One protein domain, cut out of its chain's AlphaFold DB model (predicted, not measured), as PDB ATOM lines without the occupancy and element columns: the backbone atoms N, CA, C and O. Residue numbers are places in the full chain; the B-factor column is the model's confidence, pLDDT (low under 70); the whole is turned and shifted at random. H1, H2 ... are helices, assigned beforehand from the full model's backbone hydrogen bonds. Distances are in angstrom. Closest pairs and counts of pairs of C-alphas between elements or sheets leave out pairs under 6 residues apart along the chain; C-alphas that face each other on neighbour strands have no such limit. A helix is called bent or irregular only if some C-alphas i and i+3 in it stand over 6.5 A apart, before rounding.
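What this domain is: This is residues 5 to 105 of the 333 residues of a protein of Firmicutes bacterium (UniProt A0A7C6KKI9). The printed part is a long, uneven helical hairpin: H1 is one very long helix, and the shorter H2 folds back beside its later part, after a long loop at one end. The first part of H1, residues 5 to 27, sticks out alone as an arm at the other end and makes much of the length. The printed part has 101 residues with two named helices, H1 then H2, and no named strand, and its class is all helix. It is extended, a rod spanning 89 by 27 by 17 A, with a radius of gyration of the C-alphas of 25.0 A.

Where its parts are: H1 runs from Phe 5 to Lys 59, 79.9 A from first to last C-alpha, beginning with C-alpha 5 at (-3.061, 4.826, 68.630) and ending with C-alpha 59 at (-65.052, -32.607, 34.882). H2 runs from Arg 71 to Arg 100, 44.1 A long, and its last C-alpha, 100, is at (-27.164, -23.565, 42.318). Neither helix is bent.

How they stand to each other: H1 and H2 form a helical hairpin. They touch, with 14 pairs of C-alphas within 8 A, and H1 does so with residues 35 to 53 alone. Their closest C-alphas, those of Val 46 and Thr 86, are 6.0 A apart. The helices run opposite ways at a shallow tilt of 26 degrees. In H1 every O i to N i+4 pair is within hydrogen-bond range; in H2 it is 24 of 26.

The domain as a whole: The two C-alphas farthest apart, those of Phe 5 and Gly 67, are 89.3 A apart. The link from H1 to H2 is long, with 11 residues, and residues 58 to 65 stand free. The printed part has no cut. Mean pLDDT of the printed part is 83.2, and it is under 70 at residues 5 to 6 and 58 to 73.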
ATOM      1  N   PHE A   5      -3.349   6.048  69.371       60.81
ATOM      2  CA  PHE A   5      -3.061   4.826  68.630       60.81
ATOM      3  C   PHE A   5      -4.136   3.736  68.813       60.81
ATOM      4  O   PHE A   5      -4.511   3.063  67.856       60.81
ATOM      5  N   SER A   6      -4.695   3.603  70.021       69.56
ATOM      6  CA  SER A   6      -5.741   2.618  70.331       69.56
ATOM      7  C   SER A   6      -7.087   2.942  69.675       69.56
ATOM      8  O   SER A   6      -7.779   2.027  69.240       69.56
ATOM      9  N   ARG A   7      -7.451   4.225  69.524       72.50
ATOM     10  CA  ARG A   7      -8.731   4.627  68.909       72.50
ATOM     11  C   ARG A   7      -8.761   4.345  67.411       72.50
ATOM     12  O   ARG A   7      -9.706   3.725  66.936       72.50
ATOM     13  N   ARG A   8      -7.695   4.705  66.688       75.56
ATOM     14  CA  ARG A   8      -7.581   4.422  65.244       75.56
ATOM     15  C   ARG A   8      -7.566   2.920  64.954       75.56
ATOM     16  O   ARG A   8      -8.157   2.483  63.972       75.56
ATOM     17  N   ALA A   9      -6.935   2.128  65.825       78.31
ATOM     18  CA  ALA A   9      -6.946   0.671  65.721       78.31
ATOM     19  C   ALA A   9      -8.353   0.084  65.941       78.31
ATOM     20  O   ALA A   9      -8.770  -0.790  65.185       78.31
ATOM     21  N   ILE A  10      -9.107   0.590  66.925       79.50
ATOM     22  CA  ILE A  10     -10.481   0.147  67.210       79.50
ATOM     23  C   ILE A  10     -11.443   0.543  66.083       79.50
ATOM     24  O   ILE A  10     -12.269  -0.273  65.693       79.50
ATOM     25  N   GLU A  11     -11.336   1.749  65.524       82.69
ATOM     26  CA  GLU A  11     -12.182   2.202  64.408       82.69
ATOM     27  C   GLU A  11     -11.906   1.421  63.117       82.69
ATOM     28  O   GLU A  11     -12.841   1.017  62.424       82.69
ATOM     29  N   ALA A  12     -10.633   1.142  62.815       82.19
ATOM     30  CA  ALA A  12     -10.257   0.307  61.677       82.19
ATOM     31  C   ALA A  12     -10.740  -1.143  61.850       82.19
ATOM     32  O   ALA A  12     -11.265  -1.738  60.906       82.19
ATOM     33  N   TRP A  13     -10.611  -1.691  63.062       81.88
ATOM     34  CA  TRP A  13     -11.102  -3.024  63.405       81.88
ATOM     35  C   TRP A  13     -12.635  -3.106  63.342       81.88
ATOM     36  O   TRP A  13     -13.173  -3.999  62.689       81.88
ATOM     37  N   ALA A  14     -13.349  -2.137  63.920       83.31
ATOM     38  CA  ALA A  14     -14.807  -2.060  63.881       83.31
ATOM     39  C   ALA A  14     -15.336  -1.859  62.451       83.31
ATOM     40  O   ALA A  14     -16.299  -2.509  62.053       83.31
ATOM     41  N   GLY A  15     -14.688  -1.015  61.644       84.81
ATOM     42  CA  GLY A  15     -15.048  -0.805  60.239       84.81
ATOM     43  C   GLY A  15     -14.752  -2.011  59.338       84.81
ATOM     44  O   GLY A  15     -15.458  -2.229  58.353       84.81
ATOM     45  N   GLY A  16     -13.728  -2.810  59.653       85.38
ATOM     46  CA  GLY A  16     -13.509  -4.123  59.034       85.38
ATOM     47  C   GLY A  16     -14.634  -5.092  59.387       85.38
ATOM     48  O   GLY A  16     -15.315  -5.599  58.504       85.38
ATOM     49  N   LEU A  17     -14.922  -5.224  60.682       87.25
ATOM     50  CA  LEU A  17     -15.936  -6.133  61.209       87.25
ATOM     51  C   LEU A  17     -17.349  -5.817  60.692       87.25
ATOM     52  O   LEU A  17     -18.078  -6.728  60.317       87.25
ATOM     53  N   VAL A  18     -17.737  -4.542  60.597       90.31
ATOM     54  CA  VAL A  18     -19.034  -4.134  60.026       90.31
ATOM     55  C   VAL A  18     -19.128  -4.458  58.533       90.31
ATOM     56  O   VAL A  18     -20.185  -4.886  58.071       90.31
ATOM     57  N   ARG A  19     -18.043  -4.287  57.769       87.06
ATOM     58  CA  ARG A  19     -18.022  -4.632  56.337       87.06
ATOM     59  C   ARG A  19     -18.070  -6.140  56.118       87.06
ATOM     60  O   ARG A  19     -18.830  -6.588  55.261       87.06
ATOM     61  N   ASP A  20     -17.336  -6.905  56.918       87.25
ATOM     62  CA  ASP A  20     -17.311  -8.366  56.836       87.25
ATOM     63  C   ASP A  20     -18.657  -8.966  57.260       87.25
ATOM     64  O   ASP A  20     -19.220  -9.796  56.544       87.25
ATOM     65  N   LEU A  21     -19.237  -8.484  58.366       86.56
ATOM     66  CA  LEU A  21     -20.580  -8.876  58.798       86.56
ATOM     67  C   LEU A  21     -21.646  -8.447  57.789       86.56
ATOM     68  O   LEU A  21     -22.534  -9.235  57.473       86.56
ATOM     69  N   GLY A  22     -21.561  -7.232  57.248       85.00
ATOM     70  CA  GLY A  22     -22.493  -6.738  56.236       85.00
ATOM     71  C   GLY A  22     -22.451  -7.567  54.951       85.00
ATOM     72  O   GLY A  22     -23.495  -7.981  54.449       85.00
ATOM     73  N   GLY A  23     -21.250  -7.874  54.450       85.06
ATOM     74  CA  GLY A  23     -21.049  -8.728  53.279       85.06
ATOM     75  C   GLY A  23     -21.529 -10.160  53.509       85.06
ATOM     76  O   GLY A  23     -22.202 -10.730  52.649       85.06
ATOM     77  N   PHE A  24     -21.257 -10.719  54.689       84.94
ATOM     78  CA  PHE A  24     -21.769 -12.024  55.096       84.94
ATOM     79  C   PHE A  24     -23.303 -12.034  55.110       84.94
ATOM     80  O   PHE A  24     -23.918 -12.846  54.418       84.94
ATOM     81  N   ILE A  25     -23.938 -11.095  55.818       86.25
ATOM     82  CA  ILE A  25     -25.401 -10.995  55.899       86.25
ATOM     83  C   ILE A  25     -26.006 -10.858  54.498       86.25
ATOM     84  O   ILE A  25     -26.948 -11.578  54.181       86.25
ATOM     85  N   TRP A  26     -25.440 -10.010  53.635       85.81
ATOM     86  CA  TRP A  26     -25.928  -9.797  52.270       85.81
ATOM     87  C   TRP A  26     -25.854 -11.052  51.386       85.81
ATOM     88  O   TRP A  26     -26.766 -11.346  50.612       85.81
ATOM     89  N   GLN A  27     -24.781 -11.835  51.502       84.75
ATOM     90  CA  GLN A  27     -24.648 -13.084  50.751       84.75
ATOM     91  C   GLN A  27     -25.634 -14.150  51.234       84.75
ATOM     92  O   GLN A  27     -26.252 -14.846  50.421       84.75
ATOM     93  N   TRP A  28     -25.806 -14.282  52.550       88.25
ATOM     94  CA  TRP A  28     -26.726 -15.260  53.123       88.25
ATOM     95  C   TRP A  28     -28.188 -14.900  52.867       88.25
ATOM     96  O   TRP A  28     -28.965 -15.791  52.522       88.25
ATOM     97  N   THR A  29     -28.568 -13.621  52.931       90.56
ATOM     98  CA  THR A  29     -29.926 -13.188  52.570       90.56
ATOM     99  C   THR A  29     -30.231 -13.486  51.105       90.56
ATOM    100  O   THR A  29     -31.280 -14.060  50.816       90.56
ATOM    101  N   GLY A  30     -29.300 -13.217  50.184       90.12
ATOM    102  CA  GLY A  30     -29.461 -13.564  48.768       90.12
ATOM    103  C   GLY A  30     -29.664 -15.066  48.535       90.12
ATOM    104  O   GLY A  30     -30.572 -15.469  47.805       90.12
ATOM    105  N   ARG A  31     -28.873 -15.915  49.203       92.19
ATOM    106  CA  ARG A  31     -29.016 -17.381  49.121       92.19
ATOM    107  C   ARG A  31     -30.352 -17.866  49.679       92.19
ATOM    108  O   ARG A  31     -30.997 -18.698  49.045       92.19
ATOM    109  N   LEU A  32     -30.788 -17.336  50.821       92.88
ATOM    110  CA  LEU A  32     -32.074 -17.690  51.428       92.88
ATOM    111  C   LEU A  32     -33.258 -17.274  50.549       92.88
ATOM    112  O   LEU A  32     -34.189 -18.058  50.374       92.88
ATOM    113  N   VAL A  33     -33.198 -16.088  49.937       94.44
ATOM    114  CA  VAL A  33     -34.216 -15.634  48.977       94.44
ATOM    115  C   VAL A  33     -34.269 -16.569  47.770       94.44
ATOM    116  O   VAL A  33     -35.354 -16.996  47.382       94.44
ATOM    117  N   LEU A  34     -33.123 -16.959  47.205       93.75
ATOM    118  CA  LEU A  34     -33.086 -17.901  46.081       93.75
ATOM    119  C   LEU A  34     -33.676 -19.266  46.447       93.75
ATOM    120  O   LEU A  34     -34.470 -19.810  45.682       93.75
ATOM    121  N   VAL A  35     -33.337 -19.805  47.621       95.56
ATOM    122  CA  VAL A  35     -33.930 -21.049  48.138       95.56
ATOM    123  C   VAL A  35     -35.450 -20.908  48.217       95.56
ATOM    124  O   VAL A  35     -36.169 -21.746  47.673       95.56
ATOM    125  N   ALA A  36     -35.945 -19.825  48.823       95.25
ATOM    126  CA  ALA A  36     -37.377 -19.565  48.932       95.25
ATOM    127  C   ALA A  36     -38.057 -19.489  47.555       95.25
ATOM    128  O   ALA A  36     -39.115 -20.084  47.372       95.25
ATOM    129  N   VAL A  37     -37.432 -18.841  46.566       96.44
ATOM    130  CA  VAL A  37     -37.941 -18.775  45.186       96.44
ATOM    131  C   VAL A  37     -38.035 -20.165  44.553       96.44
ATOM    132  O   VAL A  37     -39.065 -20.494  43.965       96.44
ATOM    133  N   TYR A  38     -37.010 -21.011  44.701       96.50
ATOM    134  CA  TYR A  38     -37.032 -22.382  44.175       96.50
ATOM    135  C   TYR A  38     -38.151 -23.226  44.793       96.50
ATOM    136  O   TYR A  38     -38.873 -23.917  44.070       96.50
ATOM    137  N   PHE A  39     -38.328 -23.159  46.114       96.94
ATOM    138  CA  PHE A  39     -39.391 -23.897  46.799       96.94
ATOM    139  C   PHE A  39     -40.785 -23.319  46.527       96.94
ATOM    140  O   PHE A  39     -41.740 -24.085  46.411       96.94
ATOM    141  N   LEU A  40     -40.916 -22.004  46.342       96.62
ATOM    142  CA  LEU A  40     -42.172 -21.375  45.930       96.62
ATOM    143  C   LEU A  40     -42.566 -21.804  44.513       96.62
ATOM    144  O   LEU A  40     -43.720 -22.157  44.277       96.62
ATOM    145  N   ALA A  41     -41.609 -21.834  43.583       95.75
ATOM    146  CA  ALA A  41     -41.830 -22.337  42.231       95.75
ATOM    147  C   ALA A  41     -42.230 -23.822  42.246       95.75
ATOM    148  O   ALA A  41     -43.173 -24.213  41.561       95.75
ATOM    149  N   ALA A  42     -41.573 -24.642  43.071       95.50
ATOM    150  CA  ALA A  42     -41.930 -26.045  43.265       95.50
ATOM    151  C   ALA A  42     -43.357 -26.210  43.813       95.50
ATOM    152  O   ALA A  42     -44.144 -26.982  43.268       95.50
ATOM    153  N   ALA A  43     -43.717 -25.441  44.843       95.06
ATOM    154  CA  ALA A  43     -45.063 -25.433  45.405       95.06
ATOM    155  C   ALA A  43     -46.107 -24.993  44.368       95.06
ATOM    156  O   ALA A  43     -47.170 -25.605  44.282       95.06
ATOM    157  N   LEU A  44     -45.798 -23.991  43.539       96.62
ATOM    158  CA  LEU A  44     -46.659 -23.555  42.440       96.62
ATOM    159  C   LEU A  44     -46.856 -24.670  41.402       96.62
ATOM    160  O   LEU A  44     -47.990 -24.935  41.007       96.62
ATOM    161  N   ILE A  45     -45.785 -25.363  41.000       94.88
ATOM    162  CA  ILE A  45     -45.861 -26.510  40.081       94.88
ATOM    163  C   ILE A  45     -46.758 -27.600  40.673       94.88
ATOM    164  O   ILE A  45     -47.679 -28.063  40.002       94.88
ATOM    165  N   VAL A  46     -46.542 -27.977  41.936       94.50
ATOM    166  CA  VAL A  46     -47.370 -28.980  42.621       94.50
ATOM    167  C   VAL A  46     -48.830 -28.530  42.678       94.50
ATOM    168  O   VAL A  46     -49.718 -29.313  42.353       94.50
ATOM    169  N   GLN A  47     -49.105 -27.267  43.008       93.50
ATOM    170  CA  GLN A  47     -50.468 -26.730  43.008       93.50
ATOM    171  C   GLN A  47     -51.124 -26.798  41.628       93.50
ATOM    172  O   GLN A  47     -52.299 -27.154  41.536       93.50
ATOM    173  N   ILE A  48     -50.387 -26.485  40.558       94.25
ATOM    174  CA  ILE A  48     -50.881 -26.600  39.183       94.25
ATOM    175  C   ILE A  48     -51.204 -28.061  38.867       94.25
ATOM    176  O   ILE A  48     -52.313 -28.345  38.422       94.25
ATOM    177  N   VAL A  49     -50.292 -28.993  39.156       90.75
ATOM    178  CA  VAL A  49     -50.504 -30.432  38.927       90.75
ATOM    179  C   VAL A  49     -51.729 -30.936  39.684       90.75
ATOM    180  O   VAL A  49     -52.600 -31.563  39.089       90.75
ATOM    181  N   VAL A  50     -51.836 -30.634  40.980       89.25
ATOM    182  CA  VAL A  50     -52.977 -31.046  41.811       89.25
ATOM    183  C   VAL A  50     -54.276 -30.460  41.274       89.25
ATOM    184  O   VAL A  50     -55.280 -31.165  41.185       89.25
ATOM    185  N   ARG A  51     -54.264 -29.189  40.866       90.06
ATOM    186  CA  ARG A  51     -55.435 -28.531  40.281       90.06
ATOM    187  C   ARG A  51     -55.844 -29.176  38.960       90.06
ATOM    188  O   ARG A  51     -57.034 -29.386  38.750       90.06
ATOM    189  N   VAL A  52     -54.886 -29.536  38.108       87.62
ATOM    190  CA  VAL A  52     -55.134 -30.263  36.856       87.62
ATOM    191  C   VAL A  52     -55.705 -31.653  37.144       87.62
ATOM    192  O   VAL A  52     -56.758 -31.992  36.613       87.62
ATOM    193  N   LEU A  53     -55.087 -32.437  38.031       84.38
ATOM    194  CA  LEU A  53     -55.579 -33.766  38.416       84.38
ATOM    195  C   LEU A  53     -57.003 -33.707  38.983       84.38
ATOM    196  O   LEU A  53     -57.857 -34.517  38.625       84.38
ATOM    197  N   HIS A  54     -57.285 -32.720  39.834       82.06
ATOM    198  CA  HIS A  54     -58.611 -32.503  40.409       82.06
ATOM    199  C   HIS A  54     -59.629 -32.071  39.347       82.06
ATOM    200  O   HIS A  54     -60.734 -32.609  39.306       82.06
ATOM    201  N   PHE A  55     -59.240 -31.193  38.423       82.25
ATOM    202  CA  PHE A  55     -60.064 -30.814  37.276       82.25
ATOM    203  C   PHE A  55     -60.429 -32.025  36.408       82.25
ATOM    204  O   PHE A  55     -61.606 -32.213  36.088       82.25
ATOM    205  N   PHE A  56     -59.455 -32.883  36.082       74.94
ATOM    206  CA  PHE A  56     -59.699 -34.129  35.352       74.94
ATOM    207  C   PHE A  56     -60.623 -35.073  36.130       74.94
ATOM    208  O   PHE A  56     -61.544 -35.633  35.534       74.94
ATOM    209  N   ARG A  57     -60.450 -35.177  37.456       72.81
ATOM    210  CA  ARG A  57     -61.304 -35.983  38.341       72.81
ATOM    211  C   ARG A  57     -62.767 -35.529  38.349       72.81
ATOM    212  O   ARG A  57     -63.650 -36.381  38.385       72.81
ATOM    213  N   TYR A  58     -63.039 -34.223  38.372       66.38
ATOM    214  CA  TYR A  58     -64.415 -33.708  38.469       66.38
ATOM    215  C   TYR A  58     -65.109 -33.545  37.128       66.38
ATOM    216  O   TYR A  58     -66.302 -33.819  37.025       66.38
ATOM    217  N   LYS A  59     -64.398 -33.042  36.116       61.09
ATOM    218  CA  LYS A  59     -65.052 -32.607  34.882       61.09
ATOM    219  C   LYS A  59     -65.331 -33.756  33.936       61.09
ATOM    220  O   LYS A  59     -66.265 -33.673  33.144       61.09
ATOM    221  N   THR A  60     -64.536 -34.816  33.999       55.59
ATOM    222  CA  THR A  60     -64.637 -35.842  32.984       55.59
ATOM    223  C   THR A  60     -64.927 -37.203  33.594       55.59
ATOM    224  O   THR A  60     -64.137 -37.763  34.349       55.59
ATOM    225  N   ARG A  61     -66.085 -37.746  33.215       54.22
ATOM    226  CA  ARG A  61     -66.483 -39.142  33.413       54.22
ATOM    227  C   ARG A  61     -65.613 -40.018  32.492       54.22
ATOM    228  O   ARG A  61     -66.125 -40.532  31.507       54.22
ATOM    229  N   TRP A  62     -64.286 -40.071  32.712       50.97
ATOM    230  CA  TRP A  62     -63.343 -40.910  31.940       50.97
ATOM    231  C   TRP A  62     -63.671 -42.380  32.222       50.97
ATOM    232  O   TRP A  62     -62.952 -43.061  32.947       50.97
ATOM    233  N   ASP A  63     -64.741 -42.888  31.618       51.00
ATOM    234  CA  ASP A  63     -64.992 -44.316  31.475       51.00
ATOM    235  C   ASP A  63     -64.053 -44.840  30.369       51.00
ATOM    236  O   ASP A  63     -64.483 -45.289  29.314       51.00
ATOM    237  N   PHE A  64     -62.734 -44.739  30.580       50.94
ATOM    238  CA  PHE A  64     -61.670 -45.191  29.665       50.94
ATOM    239  C   PHE A  64     -61.573 -46.731  29.592       50.94
ATOM    240  O   PHE A  64     -60.494 -47.321  29.673       50.94
ATOM    241  N   GLY A  65     -62.716 -47.419  29.602       46.91
ATOM    242  CA  GLY A  65     -62.790 -48.846  29.927       46.91
ATOM    243  C   GLY A  65     -62.360 -49.156  31.370       46.91
ATOM    244  O   GLY A  65     -62.344 -50.305  31.780       46.91
ATOM    245  N   LEU A  66     -62.070 -48.145  32.194       50.28
ATOM    246  CA  LEU A  66     -61.777 -48.260  33.627       50.28
ATOM    247  C   LEU A  66     -63.043 -48.484  34.475       50.28
ATOM    248  O   LEU A  66     -63.045 -48.158  35.660       50.28
ATOM    249  N   GLY A  67     -64.096 -49.091  33.915       48.62
ATOM    250  CA  GLY A  67     -65.346 -49.428  34.620       48.62
ATOM    251  C   GLY A  67     -65.168 -50.353  35.838       48.62
ATOM    252  O   GLY A  67     -66.134 -50.681  36.516       48.62
ATOM    253  N   ILE A  68     -63.927 -50.750  36.131       46.91
ATOM    254  CA  ILE A  68     -63.494 -51.581  37.258       46.91
ATOM    255  C   ILE A  68     -63.085 -50.729  38.476       46.91
ATOM    256  O   ILE A  68     -63.060 -51.229  39.600       46.91
ATOM    257  N   LEU A  69     -62.821 -49.425  38.319       47.75
ATOM    258  CA  LEU A  69     -62.684 -48.553  39.483       47.75
ATOM    259  C   LEU A  69     -64.086 -48.237  40.012       47.75
ATOM    260  O   LEU A  69     -64.671 -47.195  39.712       47.75
ATOM    261  N   ARG A  70     -64.602 -49.123  40.881       53.50
ATOM    262  CA  ARG A  70     -65.551 -48.718  41.931       53.50
ATOM    263  C   ARG A  70     -65.070 -47.363  42.458       53.50
ATOM    264  O   ARG A  70     -63.867 -47.186  42.657       53.50
ATOM    265  N   ARG A  71     -65.988 -46.413  42.667       55.03
ATOM    266  CA  ARG A  71     -65.711 -45.020  43.089       55.03
ATOM    267  C   ARG A  71     -64.646 -44.875  44.194       55.03
ATOM    268  O   ARG A  71     -64.012 -43.832  44.284       55.03
ATOM    269  N   GLU A  72     -64.447 -45.911  45.001       58.78
ATOM    270  CA  GLU A  72     -63.455 -46.021  46.071       58.78
ATOM    271  C   GLU A  72     -61.994 -46.121  45.576       58.78
ATOM    272  O   GLU A  72     -61.110 -45.487  46.148       58.78
ATOM    273  N   GLY A  73     -61.713 -46.854  44.492       63.34
ATOM    274  CA  GLY A  73     -60.337 -47.108  44.034       63.34
ATOM    275  C   GLY A  73     -59.670 -45.909  43.350       63.34
ATOM    276  O   GLY A  73     -58.453 -45.739  43.424       63.34
ATOM    277  N   SER A  74     -60.459 -45.045  42.706       71.12
ATOM    278  CA  SER A  74     -59.928 -43.874  42.000       71.12
ATOM    279  C   SER A  74     -59.344 -42.846  42.970       71.12
ATOM    280  O   SER A  74     -58.275 -42.300  42.704       71.12
ATOM    281  N   ALA A  75     -59.982 -42.628  44.124       77.00
ATOM    282  CA  ALA A  75     -59.497 -41.701  45.145       77.00
ATOM    283  C   ALA A  75     -58.109 -42.100  45.668       77.00
ATOM    284  O   ALA A  75     -57.213 -41.257  45.751       77.00
ATOM    285  N   VAL A  76     -57.914 -43.394  45.948       81.31
ATOM    286  CA  VAL A  76     -56.621 -43.930  46.391       81.31
ATOM    287  C   VAL A  76     -55.569 -43.734  45.303       81.31
ATOM    288  O   VAL A  76     -54.521 -43.152  45.581       81.31
ATOM    289  N   PHE A  77     -55.866 -44.116  44.057       82.19
ATOM    290  CA  PHE A  77     -54.953 -43.941  42.925       82.19
ATOM    291  C   PHE A  77     -54.511 -42.482  42.743       82.19
ATOM    292  O   PHE A  77     -53.315 -42.204  42.676       82.19
ATOM    293  N   PHE A  78     -55.457 -41.537  42.725       82.62
ATOM    294  CA  PHE A  78     -55.133 -40.117  42.587       82.62
ATOM    295  C   PHE A  78     -54.277 -39.606  43.751       82.62
ATOM    296  O   PHE A  78     -53.352 -38.831  43.511       82.62
ATOM    297  N   SER A  79     -54.529 -40.064  44.984       86.00
ATOM    298  CA  SER A  79     -53.702 -39.687  46.139       86.00
ATOM    299  C   SER A  79     -52.258 -40.188  46.008       86.00
ATOM    300  O   SER A  79     -51.322 -39.441  46.293       86.00
ATOM    301  N   LEU A  80     -52.067 -41.411  45.497       89.88
ATOM    302  CA  LEU A  80     -50.747 -42.008  45.296       89.88
ATOM    303  C   LEU A  80     -49.971 -41.280  44.195       89.88
ATOM    304  O   LEU A  80     -48.817 -40.909  44.402       89.88
ATOM    305  N   VAL A  81     -50.615 -41.016  43.054       89.06
ATOM    306  CA  VAL A  81     -50.006 -40.275  41.938       89.06
ATOM    307  C   VAL A  81     -49.637 -38.855  42.366       89.06
ATOM    308  O   VAL A  81     -48.526 -38.399  42.104       89.06
ATOM    309  N   GLN A  82     -50.534 -38.167  43.078       89.50
ATOM    310  CA  GLN A  82     -50.261 -36.840  43.621       89.50
ATOM    311  C   GLN A  82     -49.063 -36.858  44.579       89.50
ATOM    312  O   GLN A  82     -48.187 -35.996  44.472       89.50
ATOM    313  N   GLY A  83     -49.012 -37.826  45.497       92.62
ATOM    314  CA  GLY A  83     -47.887 -37.996  46.415       92.62
ATOM    315  C   GLY A  83     -46.576 -38.204  45.661       92.62
ATOM    316  O   GLY A  83     -45.608 -37.486  45.901       92.62
ATOM    317  N   MET A  84     -46.565 -39.113  44.684       92.50
ATOM    318  CA  MET A  84     -45.383 -39.430  43.880       92.50
ATOM    319  C   MET A  84     -44.851 -38.212  43.115       92.50
ATOM    320  O   MET A  84     -43.653 -37.936  43.170       92.50
ATOM    321  N   ILE A  85     -45.727 -37.442  42.456       92.94
ATOM    322  CA  ILE A  85     -45.321 -36.224  41.736       92.94
ATOM    323  C   ILE A  85     -44.796 -35.171  42.713       92.94
ATOM    324  O   ILE A  85     -43.779 -34.537  42.440       92.94
ATOM    325  N   THR A  86     -45.454 -35.007  43.863       93.12
ATOM    326  CA  THR A  86     -45.018 -34.058  44.894       93.12
ATOM    327  C   THR A  86     -43.600 -34.393  45.353       93.12
ATOM    328  O   THR A  86     -42.715 -33.546  45.253       93.12
ATOM    329  N   TYR A  87     -43.341 -35.640  45.758       94.44
ATOM    330  CA  TYR A  87     -42.000 -36.073  46.159       94.44
ATOM    331  C   TYR A  87     -40.964 -35.900  45.043       94.44
ATOM    332  O   TYR A  87     -39.880 -35.383  45.305       94.44
ATOM    333  N   ALA A  88     -41.296 -36.263  43.801       94.44
ATOM    334  CA  ALA A  88     -40.390 -36.098  42.666       94.44
ATOM    335  C   ALA A  88     -40.000 -34.626  42.446       94.44
ATOM    336  O   ALA A  88     -38.815 -34.318  42.307       94.44
ATOM    337  N   VAL A  89     -40.972 -33.706  42.477       95.75
ATOM    338  CA  VAL A  89     -40.721 -32.263  42.349       95.75
ATOM    339  C   VAL A  89     -39.827 -31.769  43.486       95.75
ATOM    340  O   VAL A  89     -38.829 -31.103  43.223       95.75
ATOM    341  N   PHE A  90     -40.115 -32.138  44.737       95.62
ATOM    342  CA  PHE A  90     -39.302 -31.729  45.886       95.62
ATOM    343  C   PHE A  90     -37.864 -32.265  45.828       95.62
ATOM    344  O   PHE A  90     -36.932 -31.523  46.146       95.62
ATOM    345  N   ILE A  91     -37.658 -33.509  45.384       95.12
ATOM    346  CA  ILE A  91     -36.317 -34.084  45.184       95.12
ATOM    347  C   ILE A  91     -35.551 -33.282  44.127       95.12
ATOM    348  O   ILE A  91     -34.430 -32.842  44.385       95.12
ATOM    349  N   VAL A  92     -36.159 -33.035  42.962       95.69
ATOM    350  CA  VAL A  92     -35.526 -32.270  41.876       95.69
ATOM    351  C   VAL A  92     -35.191 -30.849  42.329       95.69
ATOM    352  O   VAL A  92     -34.065 -30.393  42.135       95.69
ATOM    353  N   THR A  93     -36.124 -30.161  42.986       96.75
ATOM    354  CA  THR A  93     -35.898 -28.816  43.528       96.75
ATOM    355  C   THR A  93     -34.768 -28.805  44.552       96.75
ATOM    356  O   THR A  93     -33.917 -27.920  44.501       96.75
ATOM    357  N   THR A  94     -34.703 -29.805  45.432       96.44
ATOM    358  CA  THR A  94     -33.624 -29.927  46.424       96.44
ATOM    359  C   THR A  94     -32.266 -30.073  45.739       96.44
ATOM    360  O   THR A  94     -31.340 -29.329  46.057       96.44
ATOM    361  N   LEU A  95     -32.149 -30.950  44.737       96.12
ATOM    362  CA  LEU A  95     -30.914 -31.105  43.957       96.12
ATOM    363  C   LEU A  95     -30.522 -29.806  43.234       96.12
ATOM    364  O   LEU A  95     -29.351 -29.425  43.228       96.12
ATOM    365  N   LEU A  96     -31.490 -29.082  42.666       96.06
ATOM    366  CA  LEU A  96     -31.236 -27.790  42.025       96.06
ATOM    367  C   LEU A  96     -30.731 -26.740  43.018       96.06
ATOM    368  O   LEU A  96     -29.791 -26.014  42.698       96.06
ATOM    369  N   VAL A  97     -31.309 -26.679  44.219       96.69
ATOM    370  CA  VAL A  97     -30.880 -25.766  45.285       96.69
ATOM    371  C   VAL A  97     -29.465 -26.104  45.760       96.69
ATOM    372  O   VAL A  97     -28.625 -25.205  45.829       96.69
ATOM    373  N   LEU A  98     -29.163 -27.382  46.016       95.94
ATOM    374  CA  LEU A  98     -27.817 -27.834  46.394       95.94
ATOM    375  C   LEU A  98     -26.775 -27.393  45.359       95.94
ATOM    376  O   LEU A  98     -25.749 -26.816  45.716       95.94
ATOM    377  N   ARG A  99     -27.078 -27.581  44.072       95.50
ATOM    378  CA  ARG A  99     -26.164 -27.225  42.984       95.50
ATOM    379  C   ARG A  99     -26.037 -25.719  42.758       95.50
ATOM    380  O   ARG A  99     -24.939 -25.225  42.537       95.50
ATOM    381  N   ARG A 100     -27.149 -24.981  42.733       93.94
ATOM    382  CA  ARG A 100     -27.164 -23.565  42.318       93.94
ATOM    383  C   ARG A 100     -26.886 -22.596  43.459       93.94
ATOM    384  O   ARG A 100     -26.285 -21.556  43.212       93.94
ATOM    385  N   VAL A 101     -27.315 -22.920  44.676       93.81
ATOM    386  CA  VAL A 101     -27.192 -22.028  45.840       93.81
ATOM    387  C   VAL A 101     -25.989 -22.405  46.691       93.81
ATOM    388  O   VAL A 101     -25.191 -21.539  47.047       93.81
ATOM    389  N   PHE A 102     -25.845 -23.697  46.991       92.69
ATOM    390  CA  PHE A 102     -24.766 -24.204  47.840       92.69
ATOM    391  C   PHE A 102     -23.531 -24.649  47.053       92.69
ATOM    392  O   PHE A 102     -22.522 -24.977  47.667       92.69
ATOM    393  N   GLN A 103     -23.595 -24.627  45.715       92.00
ATOM    394  CA  GLN A 103     -22.499 -25.029  44.822       92.00
ATOM    395  C   GLN A 103     -21.963 -26.441  45.114       92.00
ATOM    396  O   GLN A 103     -20.807 -26.748  44.838       92.00
ATOM    397  N   VAL A 104     -22.818 -27.312  45.655       94.94
ATOM    398  CA  VAL A 104     -22.509 -28.723  45.886       94.94
ATOM    399  C   VAL A 104     -22.618 -29.462  44.559       94.94
ATOM    400  O   VAL A 104     -23.612 -29.311  43.844       94.94
ATOM    401  N   ASP A 105     -21.622 -30.283  44.229       94.56
ATOM    402  CA  ASP A 105     -21.723 -31.153  43.062       94.56
ATOM    403  C   ASP A 105     -22.773 -32.245  43.305       94.56
ATOM    404  O   ASP A 105     -22.608 -33.150  44.123       94.56
TER     405      ASP A 105